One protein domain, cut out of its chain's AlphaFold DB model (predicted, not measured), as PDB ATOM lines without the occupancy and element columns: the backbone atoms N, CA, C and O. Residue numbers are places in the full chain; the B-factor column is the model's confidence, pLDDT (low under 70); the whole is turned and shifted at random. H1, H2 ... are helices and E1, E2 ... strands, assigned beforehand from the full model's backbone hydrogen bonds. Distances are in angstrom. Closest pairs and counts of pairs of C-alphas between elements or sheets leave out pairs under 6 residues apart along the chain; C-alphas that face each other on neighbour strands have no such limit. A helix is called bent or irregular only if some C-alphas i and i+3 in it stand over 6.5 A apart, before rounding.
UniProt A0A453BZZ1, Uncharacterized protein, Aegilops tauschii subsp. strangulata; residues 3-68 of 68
ATOM      1  N   GLY A   3     -27.104  -3.775  -9.572       81.62
ATOM      2  CA  GLY A   3     -26.111  -3.562 -10.620       81.62
ATOM      3  C   GLY A   3     -25.615  -4.889 -11.177       81.62
ATOM      4  O   GLY A   3     -25.852  -5.949 -10.598       81.62
ATOM      5  N   VAL A   4     -24.913  -4.828 -12.305       85.38
ATOM      6  CA  VAL A   4     -24.270  -6.006 -12.888       85.38
ATOM      7  C   VAL A   4     -22.923  -6.227 -12.206       85.38
ATOM      8  O   VAL A   4     -22.054  -5.356 -12.229       85.38
ATOM      9  N   VAL A   5     -22.750  -7.400 -11.609       83.31
ATOM     10  CA  VAL A   5     -21.523  -7.846 -10.952       83.31
ATOM     11  C   VAL A   5     -20.883  -8.913 -11.832       83.31
ATOM     12  O   VAL A   5     -21.560  -9.842 -12.266       83.31
ATOM     13  N   ILE A   6     -19.584  -8.774 -12.110       85.56
ATOM     14  CA  ILE A   6     -18.800  -9.763 -12.858       85.56
ATOM     15  C   ILE A   6     -17.753 -10.361 -11.916       85.56
ATOM     16  O   ILE A   6     -16.962  -9.644 -11.305       85.56
ATOM     17  N   ILE A   7     -17.778 -11.680 -11.794       79.75
ATOM     18  CA  ILE A   7     -17.093 -12.504 -10.803       79.75
ATOM     19  C   ILE A   7     -16.135 -13.436 -11.570       79.75
ATOM     20  O   ILE A   7     -16.559 -14.212 -12.420       79.75
ATOM     21  N   ASP A   8     -14.819 -13.296 -11.339       74.50
ATOM     22  CA  ASP A   8     -13.726 -14.011 -12.057       74.50
ATOM     23  C   ASP A   8     -13.763 -13.887 -13.587       74.50
ATOM     24  O   ASP A   8     -13.223 -14.717 -14.310       74.50
ATOM     25  N   GLY A   9     -14.396 -12.833 -14.103       81.69
ATOM     26  CA  GLY A   9     -14.473 -12.571 -15.540       81.69
ATOM     27  C   GLY A   9     -15.463 -13.452 -16.305       81.69
ATOM     28  O   GLY A   9     -15.709 -13.166 -17.474       81.69
ATOM     29  N   TRP A  10     -16.069 -14.459 -15.668       80.00
ATOM     30  CA  TRP A  10     -17.001 -15.381 -16.326       80.00
ATOM     31  C   TRP A  10     -18.400 -15.389 -15.700       80.00
ATOM     32  O   TRP A  10     -19.382 -15.482 -16.433       80.00
ATOM     33  N   LEU A  11     -18.522 -15.226 -14.380       77.56
ATOM     34  CA  LEU A  11     -19.818 -15.273 -13.707       77.56
ATOM     35  C   LEU A  11     -20.432 -13.867 -13.652       77.56
ATOM     36  O   LEU A  11     -19.867 -12.956 -13.048       77.56
ATOM     37  N   ARG A  12     -21.581 -13.669 -14.304       84.75
ATOM     38  CA  ARG A  12     -22.279 -12.378 -14.381       84.75
ATOM     39  C   ARG A  12     -23.632 -12.476 -13.688       84.75
ATOM     40  O   ARG A  12     -24.483 -13.224 -14.136       84.75
ATOM     41  N   LEU A  13     -23.843 -11.648 -12.669       80.81
ATOM     42  CA  LEU A  13     -25.066 -11.623 -11.862       80.81
ATOM     43  C   LEU A  13     -25.610 -10.204 -11.742       80.81
ATOM     44  O   LEU A  13     -24.859  -9.246 -11.546       80.81
ATOM     45  N   THR A  14     -26.932 -10.078 -11.804       85.25
ATOM     46  CA  THR A  14     -27.624  -8.852 -11.399       85.25
ATOM     47  C   THR A  14     -27.864  -8.933  -9.901       85.25
ATOM     48  O   THR A  14     -28.686  -9.719  -9.443       85.25
ATOM     49  N   ALA A  15     -27.136  -8.142  -9.119       82.00
ATOM     50  CA  ALA A  15     -27.226  -8.210  -7.668       82.00
ATOM     51  C   ALA A  15     -27.069  -6.837  -7.015       82.00
ATOM     52  O   ALA A  15     -26.584  -5.869  -7.607       82.00
ATOM     53  N   ALA A  16     -27.485  -6.740  -5.755       86.06
ATOM     54  CA  ALA A  16     -27.188  -5.571  -4.944       86.06
ATOM     55  C   ALA A  16     -25.673  -5.472  -4.690       86.06
ATOM     56  O   ALA A  16     -24.973  -6.482  -4.600       86.06
ATOM     57  N   ALA A  17     -25.169  -4.249  -4.506       84.06
ATOM     58  CA  ALA A  17     -23.754  -4.012  -4.215       84.06
ATOM     59  C   ALA A  17     -23.254  -4.839  -3.012       84.06
ATOM     60  O   ALA A  17     -22.147  -5.369  -3.043       84.06
ATOM     61  N   GLN A  18     -24.096  -5.021  -1.991       83.31
ATOM     62  CA  GLN A  18     -23.797  -5.850  -0.818       83.31
ATOM     63  C   GLN A  18     -23.517  -7.321  -1.164       83.31
ATOM     64  O   GLN A  18     -22.609  -7.919  -0.597       83.31
ATOM     65  N   THR A  19     -24.226  -7.892  -2.143       83.94
ATOM     66  CA  THR A  19     -23.988  -9.262  -2.615       83.94
ATOM     67  C   THR A  19     -22.622  -9.360  -3.290       83.94
ATOM     68  O   THR A  19     -21.876 -10.303  -3.044       83.94
ATOM     69  N   ALA A  20     -22.230  -8.345  -4.069       82.75
ATOM     70  CA  ALA A  20     -20.891  -8.276  -4.656       82.75
ATOM     71  C   ALA A  20     -19.786  -8.223  -3.588       82.75
ATOM     72  O   ALA A  20     -18.735  -8.844  -3.743       82.75
ATOM     73  N   VAL A  21     -20.017  -7.481  -2.499       87.62
ATOM     74  CA  VAL A  21     -19.094  -7.419  -1.356       87.62
ATOM     75  C   VAL A  21     -19.003  -8.776  -0.657       87.62
ATOM     76  O   VAL A  21     -17.893  -9.229  -0.378       87.62
ATOM     77  N   LEU A  22     -20.130  -9.464  -0.448       86.69
ATOM     78  CA  LEU A  22     -20.155 -10.807   0.134       86.69
ATOM     79  C   LEU A  22     -19.324 -11.800  -0.692       86.69
ATOM     80  O   LEU A  22     -18.498 -12.516  -0.131       86.69
ATOM     81  N   PHE A  23     -19.451 -11.785  -2.021       85.25
ATOM     82  CA  PHE A  23     -18.621 -12.617  -2.900       85.25
ATOM     83  C   PHE A  23     -17.122 -12.330  -2.757       85.25
ATOM     84  O   PHE A  23     -16.318 -13.262  -2.719       85.25
ATOM     85  N   LYS A  24     -16.726 -11.055  -2.650       86.94
ATOM     86  CA  LYS A  24     -15.319 -10.693  -2.405       86.94
ATOM     87  C   LYS A  24     -14.825 -11.267  -1.079       86.94
ATOM     88  O   LYS A  24     -13.735 -11.830  -1.038       86.94
ATOM     89  N   GLN A  25     -15.633 -11.168  -0.026       89.88
ATOM     90  CA  GLN A  25     -15.271 -11.691   1.286       89.88
ATOM     91  C   GLN A  25     -15.142 -13.217   1.274       89.88
ATOM     92  O   GLN A  25     -14.145 -13.741   1.761       89.88
ATOM     93  N   LEU A  26     -16.097 -13.925   0.664       89.56
ATOM     94  CA  LEU A  26     -16.063 -15.385   0.555       89.56
ATOM     95  C   LEU A  26     -14.827 -15.880  -0.199       89.56
ATOM     96  O   LEU A  26     -14.212 -16.851   0.227       89.56
ATOM     97  N   ARG A  27     -14.413 -15.189  -1.268       88.81
ATOM     98  CA  ARG A  27     -13.180 -15.515  -2.006       88.81
ATOM     99  C   ARG A  27     -11.927 -15.361  -1.161       88.81
ATOM    100  O   ARG A  27     -11.080 -16.245  -1.179       88.81
ATOM    101  N   ILE A  28     -11.813 -14.252  -0.429       90.81
ATOM    102  CA  ILE A  28     -10.671 -14.004   0.464       90.81
ATOM    103  C   ILE A  28     -10.610 -15.089   1.542       90.81
ATOM    104  O   ILE A  28      -9.545 -15.643   1.805       90.81
ATOM    105  N   THR A  29     -11.753 -15.425   2.142       90.50
ATOM    106  CA  THR A  29     -11.809 -16.458   3.176       90.50
ATOM    107  C   THR A  29     -11.500 -17.843   2.601       90.50
ATOM    108  O   THR A  29     -10.759 -18.599   3.223       90.50
ATOM    109  N   LEU A  30     -11.994 -18.169   1.400       90.00
ATOM    110  CA  LEU A  30     -11.664 -19.422   0.720       90.00
ATOM    111  C   LEU A  30     -10.161 -19.524   0.427       90.00
ATOM    112  O   LEU A  30      -9.571 -20.564   0.691       90.00
ATOM    113  N   ASP A  31      -9.526 -18.455  -0.058       91.38
ATOM    114  CA  ASP A  31      -8.076 -18.425  -0.296       91.38
ATOM    115  C   ASP A  31      -7.278 -18.682   0.994       91.38
ATOM    116  O   ASP A  31      -6.334 -19.471   0.998       91.38
ATOM    117  N   ALA A  32      -7.696 -18.093   2.120       89.62
ATOM    118  CA  ALA A  32      -7.083 -18.355   3.422       89.62
ATOM    119  C   ALA A  32      -7.245 -19.823   3.860       89.62
ATOM    120  O   ALA A  32      -6.280 -20.436   4.323       89.62
ATOM    121  N   VAL A  33      -8.437 -20.400   3.670       86.44
ATOM    122  CA  VAL A  33      -8.704 -21.821   3.944       86.44
ATOM    123  C   VAL A  33      -7.810 -22.712   3.082       86.44
ATOM    124  O   VAL A  33      -7.155 -23.609   3.605       86.44
ATOM    125  N   LEU A  34      -7.731 -22.451   1.775       88.50
ATOM    126  CA  LEU A  34      -6.913 -23.235   0.847       88.50
ATOM    127  C   LEU A  34      -5.419 -23.136   1.171       88.50
ATOM    128  O   LEU A  34      -4.716 -24.146   1.111       88.50
ATOM    129  N   LYS A  35      -4.926 -21.955   1.562       90.12
ATOM    130  CA  LYS A  35      -3.541 -21.774   2.025       90.12
ATOM    131  C   LYS A  35      -3.236 -22.609   3.263       90.12
ATOM    132  O   LYS A  35      -2.191 -23.257   3.308       90.12
ATOM    133  N   GLU A  36      -4.141 -22.634   4.238       87.12
ATOM    134  CA  GLU A  36      -3.943 -23.440   5.445       87.12
ATOM    135  C   GLU A  36      -4.010 -24.940   5.134       87.12
ATOM    136  O   GLU A  36      -3.150 -25.689   5.593       87.12
ATOM    137  N   LEU A  37      -4.938 -25.375   4.278       87.06
ATOM    138  CA  LEU A  37      -5.024 -26.770   3.831       87.06
ATOM    139  C   LEU A  37      -3.812 -27.203   2.994       87.06
ATOM    140  O   LEU A  37      -3.371 -28.341   3.103       87.06
ATOM    141  N   THR A  38      -3.228 -26.303   2.199       89.62
ATOM    142  CA  THR A  38      -1.978 -26.578   1.465       89.62
ATOM    143  C   THR A  38      -0.813 -26.792   2.430       89.62
ATOM    144  O   THR A  38       0.062 -27.620   2.188       89.62
ATOM    145  N   ARG A  39      -0.800 -26.049   3.540       91.50
ATOM    146  CA  ARG A  39       0.229 -26.147   4.578       91.50
ATOM    147  C   ARG A  39       0.043 -27.367   5.486       91.50
ATOM    148  O   ARG A  39       1.038 -27.910   5.960       91.50
ATOM    149  N   LYS A  40      -1.207 -27.748   5.754       88.44
ATOM    150  CA  LYS A  40      -1.618 -28.826   6.665       88.44
ATOM    151  C   LYS A  40      -2.763 -29.648   6.063       88.44
ATOM    152  O   LYS A  40      -3.921 -29.501   6.477       88.44
ATOM    153  N   PRO A  41      -2.474 -30.506   5.076       83.81
ATOM    154  CA  PRO A  41      -3.499 -31.280   4.380       83.81
ATOM    155  C   PRO A  41      -4.246 -32.252   5.303       83.81
ATOM    156  O   PRO A  41      -5.392 -32.598   5.034       83.81
ATOM    157  N   GLU A  42      -3.658 -32.655   6.427       82.75
ATOM    158  CA  GLU A  42      -4.299 -33.478   7.456       82.75
ATOM    159  C   GLU A  42      -5.507 -32.797   8.125       82.75
ATOM    160  O   GLU A  42      -6.380 -33.478   8.665       82.75
ATOM    161  N   MET A  43      -5.605 -31.464   8.041       76.12
ATOM    162  CA  MET A  43      -6.773 -30.705   8.500       76.12
ATOM    163  C   MET A  43      -7.935 -30.730   7.492       76.12
ATOM    164  O   MET A  43      -8.995 -30.176   7.775       76.12
ATOM    165  N   ALA A  44      -7.793 -31.399   6.338       67.19
ATOM    166  CA  ALA A  44      -8.844 -31.512   5.320       67.19
ATOM    167  C   ALA A  44     -10.095 -32.283   5.782       67.19
ATOM    168  O   ALA A  44     -11.119 -32.251   5.103       67.19
ATOM    169  N   THR A  45     -10.064 -32.914   6.961       63.06
ATOM    170  CA  THR A  45     -11.263 -33.440   7.636       63.06
ATOM    171  C   THR A  45     -12.244 -32.345   8.082       63.06
ATOM    172  O   THR A  45     -13.329 -32.674   8.559       63.06
ATOM    173  N   PHE A  46     -11.930 -31.060   7.853       59.53
ATOM    174  CA  PHE A  46     -12.866 -29.924   7.804       59.53
ATOM    175  C   PHE A  46     -13.924 -30.087   6.682       59.53
ATOM    176  O   PHE A  46     -14.078 -29.251   5.796       59.53
ATOM    177  N   VAL A  47     -14.687 -31.181   6.712       52.91
ATOM    178  CA  VAL A  47     -15.774 -31.498   5.768       52.91
ATOM    179  C   VAL A  47     -17.047 -30.691   6.085       52.91
ATOM    180  O   VAL A  47     -18.009 -30.711   5.326       52.91
ATOM    181  N   ASP A  48     -17.032 -29.881   7.146       60.38
ATOM    182  CA  ASP A  48     -18.062 -28.879   7.439       60.38
ATOM    183  C   ASP A  48     -17.482 -27.456   7.397       60.38
ATOM    184  O   ASP A  48     -17.499 -26.700   8.369       60.38
ATOM    185  N   ASN A  49     -16.861 -27.105   6.268       76.56
ATOM    186  CA  ASN A  49     -16.372 -25.751   6.063       76.56
ATOM    187  C   ASN A  49     -17.538 -24.835   5.662       76.56
ATOM    188  O   ASN A  49     -18.012 -24.864   4.522       76.56
ATOM    189  N   GLU A  50     -17.981 -24.010   6.610       82.81
ATOM    190  CA  GLU A  50     -19.069 -23.043   6.431       82.81
ATOM    191  C   GLU A  50     -18.867 -22.160   5.191       82.81
ATOM    192  O   GLU A  50     -19.818 -21.922   4.456       82.81
ATOM    193  N   VAL A  51     -17.627 -21.763   4.881       84.69
ATOM    194  CA  VAL A  51     -17.305 -20.940   3.704       84.69
ATOM    195  C   VAL A  51     -17.653 -21.680   2.417       84.69
ATOM    196  O   VAL A  51     -18.287 -21.109   1.533       84.69
ATOM    197  N   VAL A  52     -17.293 -22.963   2.316       84.19
ATOM    198  CA  VAL A  52     -17.628 -23.797   1.150       84.19
ATOM    199  C   VAL A  52     -19.144 -23.966   1.033       84.19
ATOM    200  O   VAL A  52     -19.690 -23.798  -0.056       84.19
ATOM    201  N   ARG A  53     -19.849 -24.210   2.147       87.56
ATOM    202  CA  ARG A  53     -21.320 -24.314   2.160       87.56
ATOM    203  C   ARG A  53     -21.988 -23.007   1.723       87.56
ATOM    204  O   ARG A  53     -22.909 -23.045   0.910       87.56
ATOM    205  N   SER A  54     -21.518 -21.862   2.213       88.12
ATOM    206  CA  SER A  54     -22.027 -20.543   1.824       88.12
ATOM    207  C   SER A  54     -21.794 -20.251   0.345       88.12
ATOM    208  O   SER A  54     -22.682 -19.704  -0.303       88.12
ATOM    209  N   ILE A  55     -20.637 -20.640  -0.205       87.06
ATOM    210  CA  ILE A  55     -20.343 -20.498  -1.637       87.06
ATOM    211  C   ILE A  55     -21.286 -21.374  -2.469       87.06
ATOM    212  O   ILE A  55     -21.891 -20.871  -3.410       87.06
ATOM    213  N   ILE A  56     -21.464 -22.649  -2.103       86.69
ATOM    214  CA  ILE A  56     -22.383 -23.562  -2.802       86.69
ATOM    215  C   ILE A  56     -23.811 -23.014  -2.777       86.69
ATOM    216  O   ILE A  56     -24.456 -22.950  -3.819       86.69
ATOM    217  N   HIS A  57     -24.298 -22.585  -1.609       88.25
ATOM    218  CA  HIS A  57     -25.643 -22.027  -1.486       88.25
ATOM    219  C   HIS A  57     -25.827 -20.799  -2.386       88.25
ATOM    220  O   HIS A  57     -26.798 -20.738  -3.131       88.25
ATOM    221  N   LEU A  58     -24.867 -19.869  -2.389       84.62
ATOM    222  CA  LEU A  58     -24.916 -18.688  -3.254       84.62
ATOM    223  C   LEU A  58     -24.966 -19.034  -4.743       84.62
ATOM    224  O   LEU A  58     -25.712 -18.393  -5.475       84.62
ATOM    225  N   LEU A  59     -24.191 -20.026  -5.187       82.44
ATOM    226  CA  LEU A  59     -24.179 -20.453  -6.589       82.44
ATOM    227  C   LEU A  59     -25.499 -21.126  -6.995       82.44
ATOM    228  O   LEU A  59     -26.015 -20.847  -8.071       82.44
ATOM    229  N   LEU A  60     -26.076 -21.957  -6.122       84.88
ATOM    230  CA  LEU A  60     -27.365 -22.607  -6.380       84.88
ATOM    231  C   LEU A  60     -28.531 -21.609  -6.412       84.88
ATOM    232  O   LEU A  60     -29.455 -21.766  -7.206       84.88
ATOM    233  N   GLU A  61     -28.519 -20.593  -5.548       81.50
ATOM    234  CA  GLU A  61     -29.542 -19.540  -5.574       81.50
ATOM    235  C   GLU A  61     -29.416 -18.647  -6.818       81.50
ATOM    236  O   GLU A  61     -30.426 -18.187  -7.351       81.50
ATOM    237  N   GLU A  62     -28.195 -18.435  -7.315       73.75
ATOM    238  CA  GLU A  62     -27.945 -17.707  -8.561       73.75
ATOM    239  C   GLU A  62     -28.496 -18.459  -9.779       73.75
ATOM    240  O   GLU A  62     -29.244 -17.874 -10.559       73.75
ATOM    241  N   GLU A  63     -28.243 -19.767  -9.879       72.56
ATOM    242  CA  GLU A  63     -28.789 -20.613 -10.948       72.56
ATOM    243  C   GLU A  63     -30.328 -20.578 -10.975       72.56
ATOM    244  O   GLU A  63     -30.933 -20.388 -12.032       72.56
ATOM    245  N   LYS A  64     -30.982 -20.693  -9.810       75.62
ATOM    246  CA  LYS A  64     -32.451 -20.595  -9.712       75.62
ATOM    247  C   LYS A  64     -32.969 -19.237 -10.176       75.62
ATOM    248  O   LYS A  64     -33.996 -19.177 -10.844       75.62
ATOM    249  N   ALA A  65     -32.273 -18.155  -9.824       72.00
ATOM    250  CA  ALA A  65     -32.652 -16.804 -10.223       72.00
ATOM    251  C   ALA A  65     -32.489 -16.561 -11.734       72.00
ATOM    252  O   ALA A  65     -33.177 -15.703 -12.276       72.00
ATOM    253  N   GLN A  66     -31.606 -17.299 -12.413       65.19
ATOM    254  CA  GLN A  66     -31.441 -17.235 -13.869       65.19
ATOM    255  C   GLN A  66     -32.485 -18.055 -14.649       65.19
ATOM    256  O   GLN A  66     -32.702 -17.791 -15.830       65.19
ATOM    257  N   GLN A  67     -33.098 -19.063 -14.022       60.72
ATOM    258  CA  GLN A  67     -34.098 -19.942 -14.645       60.72
ATOM    259  C   GLN A  67     -35.548 -19.437 -14.504       60.72
ATOM    260  O   GLN A  67     -36.450 -20.032 -15.100       60.72
ATOM    261  N   ALA A  68     -35.775 -18.380 -13.719       52.44
ATOM    262  CA  ALA A  68     -37.078 -17.761 -13.453       52.44
ATOM    263  C   ALA A  68     -37.304 -16.501 -14.306       52.44
ATOM    264  O   ALA A  68     -38.472 -16.272 -14.695       52.44
TER     265      ALA A  68
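Overview. This is residues 3 to 68 of the 68 residues of an uncharacterized protein of Aegilops tauschii subsp. strangulata (UniProt A0A453BZZ1). A two-strand antiparallel hairpin, E1 and E2, sits at one end of a long, narrow model, between the spreading ends of two long helices, H1 and H3, which form a loose V. H1 runs the length away from the hairpin, the short helix H2 lies at the far turn, and H3 comes back past the middle of H1 to reach the E2 side of the hairpin; residues 38 to 43 stick out at the turn. The printed part has 66 residues with two named strands and three named helices, in the order E1, E2, H1, H2, H3, and its class is mostly helix. The sheet has the order E1 - E2. The whole is loose, with a radius of gyration of the C-alphas of 13.8 A, and its outline is a rod that spans 41 by 19 by 19 A.

Along the chain. Strand E1 is residues 3 to 7 and measures 12.7 A from first to last C-alpha, beginning at C-alpha 3 at (-26.111, -3.562, -10.620). Strand E2 is residues 11 to 16 and measures 15.0 A. Helix H1, residues 17 to 39, is the longest helix, 33.8 A from C-alpha 17 at (-23.754, -4.012, -4.215) to C-alpha 39 at (0.229, -26.147, 4.578). Helix H2 is residues 41 to 45, 8.7 A long; it is irregular, but only just, with C-alphas 42 and 45 lying 7.0 A apart. Helix H3, residues 50 to 67, measures 26.1 A and ends at C-alpha 67 at (-34.098, -19.942, -14.645).

Arrangement. E1 and E2 are a hairpin of antiparallel neighbour strands, with 143 degrees between their N-to-C directions. The C-alphas of Ile 6 and Arg 12 face each other at 4.6 A. Across this pair, N 5 and O 13 are 2.8 A apart and N 13 and O 5 are 2.9 A apart, both within hydrogen-bond range. On the E1 side, the closest C-alphas of E1 and H1 are those of Val 5 and Ala 20, 6.3 A apart. On the E2 side, the closest C-alphas of E2 and H3 are those of Leu 13 and Glu 62, 7.5 A apart. E1 and H3 are apart. H1 and H3 touch, and the closest C-alphas are those of Leu 26 and Val 51, 6.5 A apart. H1 touches H3 with its residues 26 to 30 alone, and H3 touches H1 with its residues 51 to 55 alone. The two helices run opposite ways at a steep tilt of 42 degrees. H1 and H2 are close but not clearly touching, with Leu 37 and Ala 44 as the closest C-alphas, 6.3 A apart. H2 and H3 are apart, although they follow each other in the chain, and H2 is apart from both strands. In H1 and H3 every O i to N i+4 pair is within hydrogen-bond range; in H2 0 of 1 such pair is, beside 1 of 2 O i to N i+3 pairs.

Size, cuts and confidence. The two C-alphas farthest apart are those of Arg 39 and Ala 68, at 42.3 A, while the first and last printed C-alphas, Gly 3 and Ala 68, are 18.2 A apart. The printed part has no cut and ends at residue 68, the chain's last residue. Each of the four links, E1 to E2, E2 to H1, H1 to H2 and H2 to H3, is tight. Residues 38 to 43, of which 41 to 43 belong to H2, stand free. The mean pLDDT of the printed part is 81.4. Confidence is under 70 at residues 44 to 48 and 66 to 68.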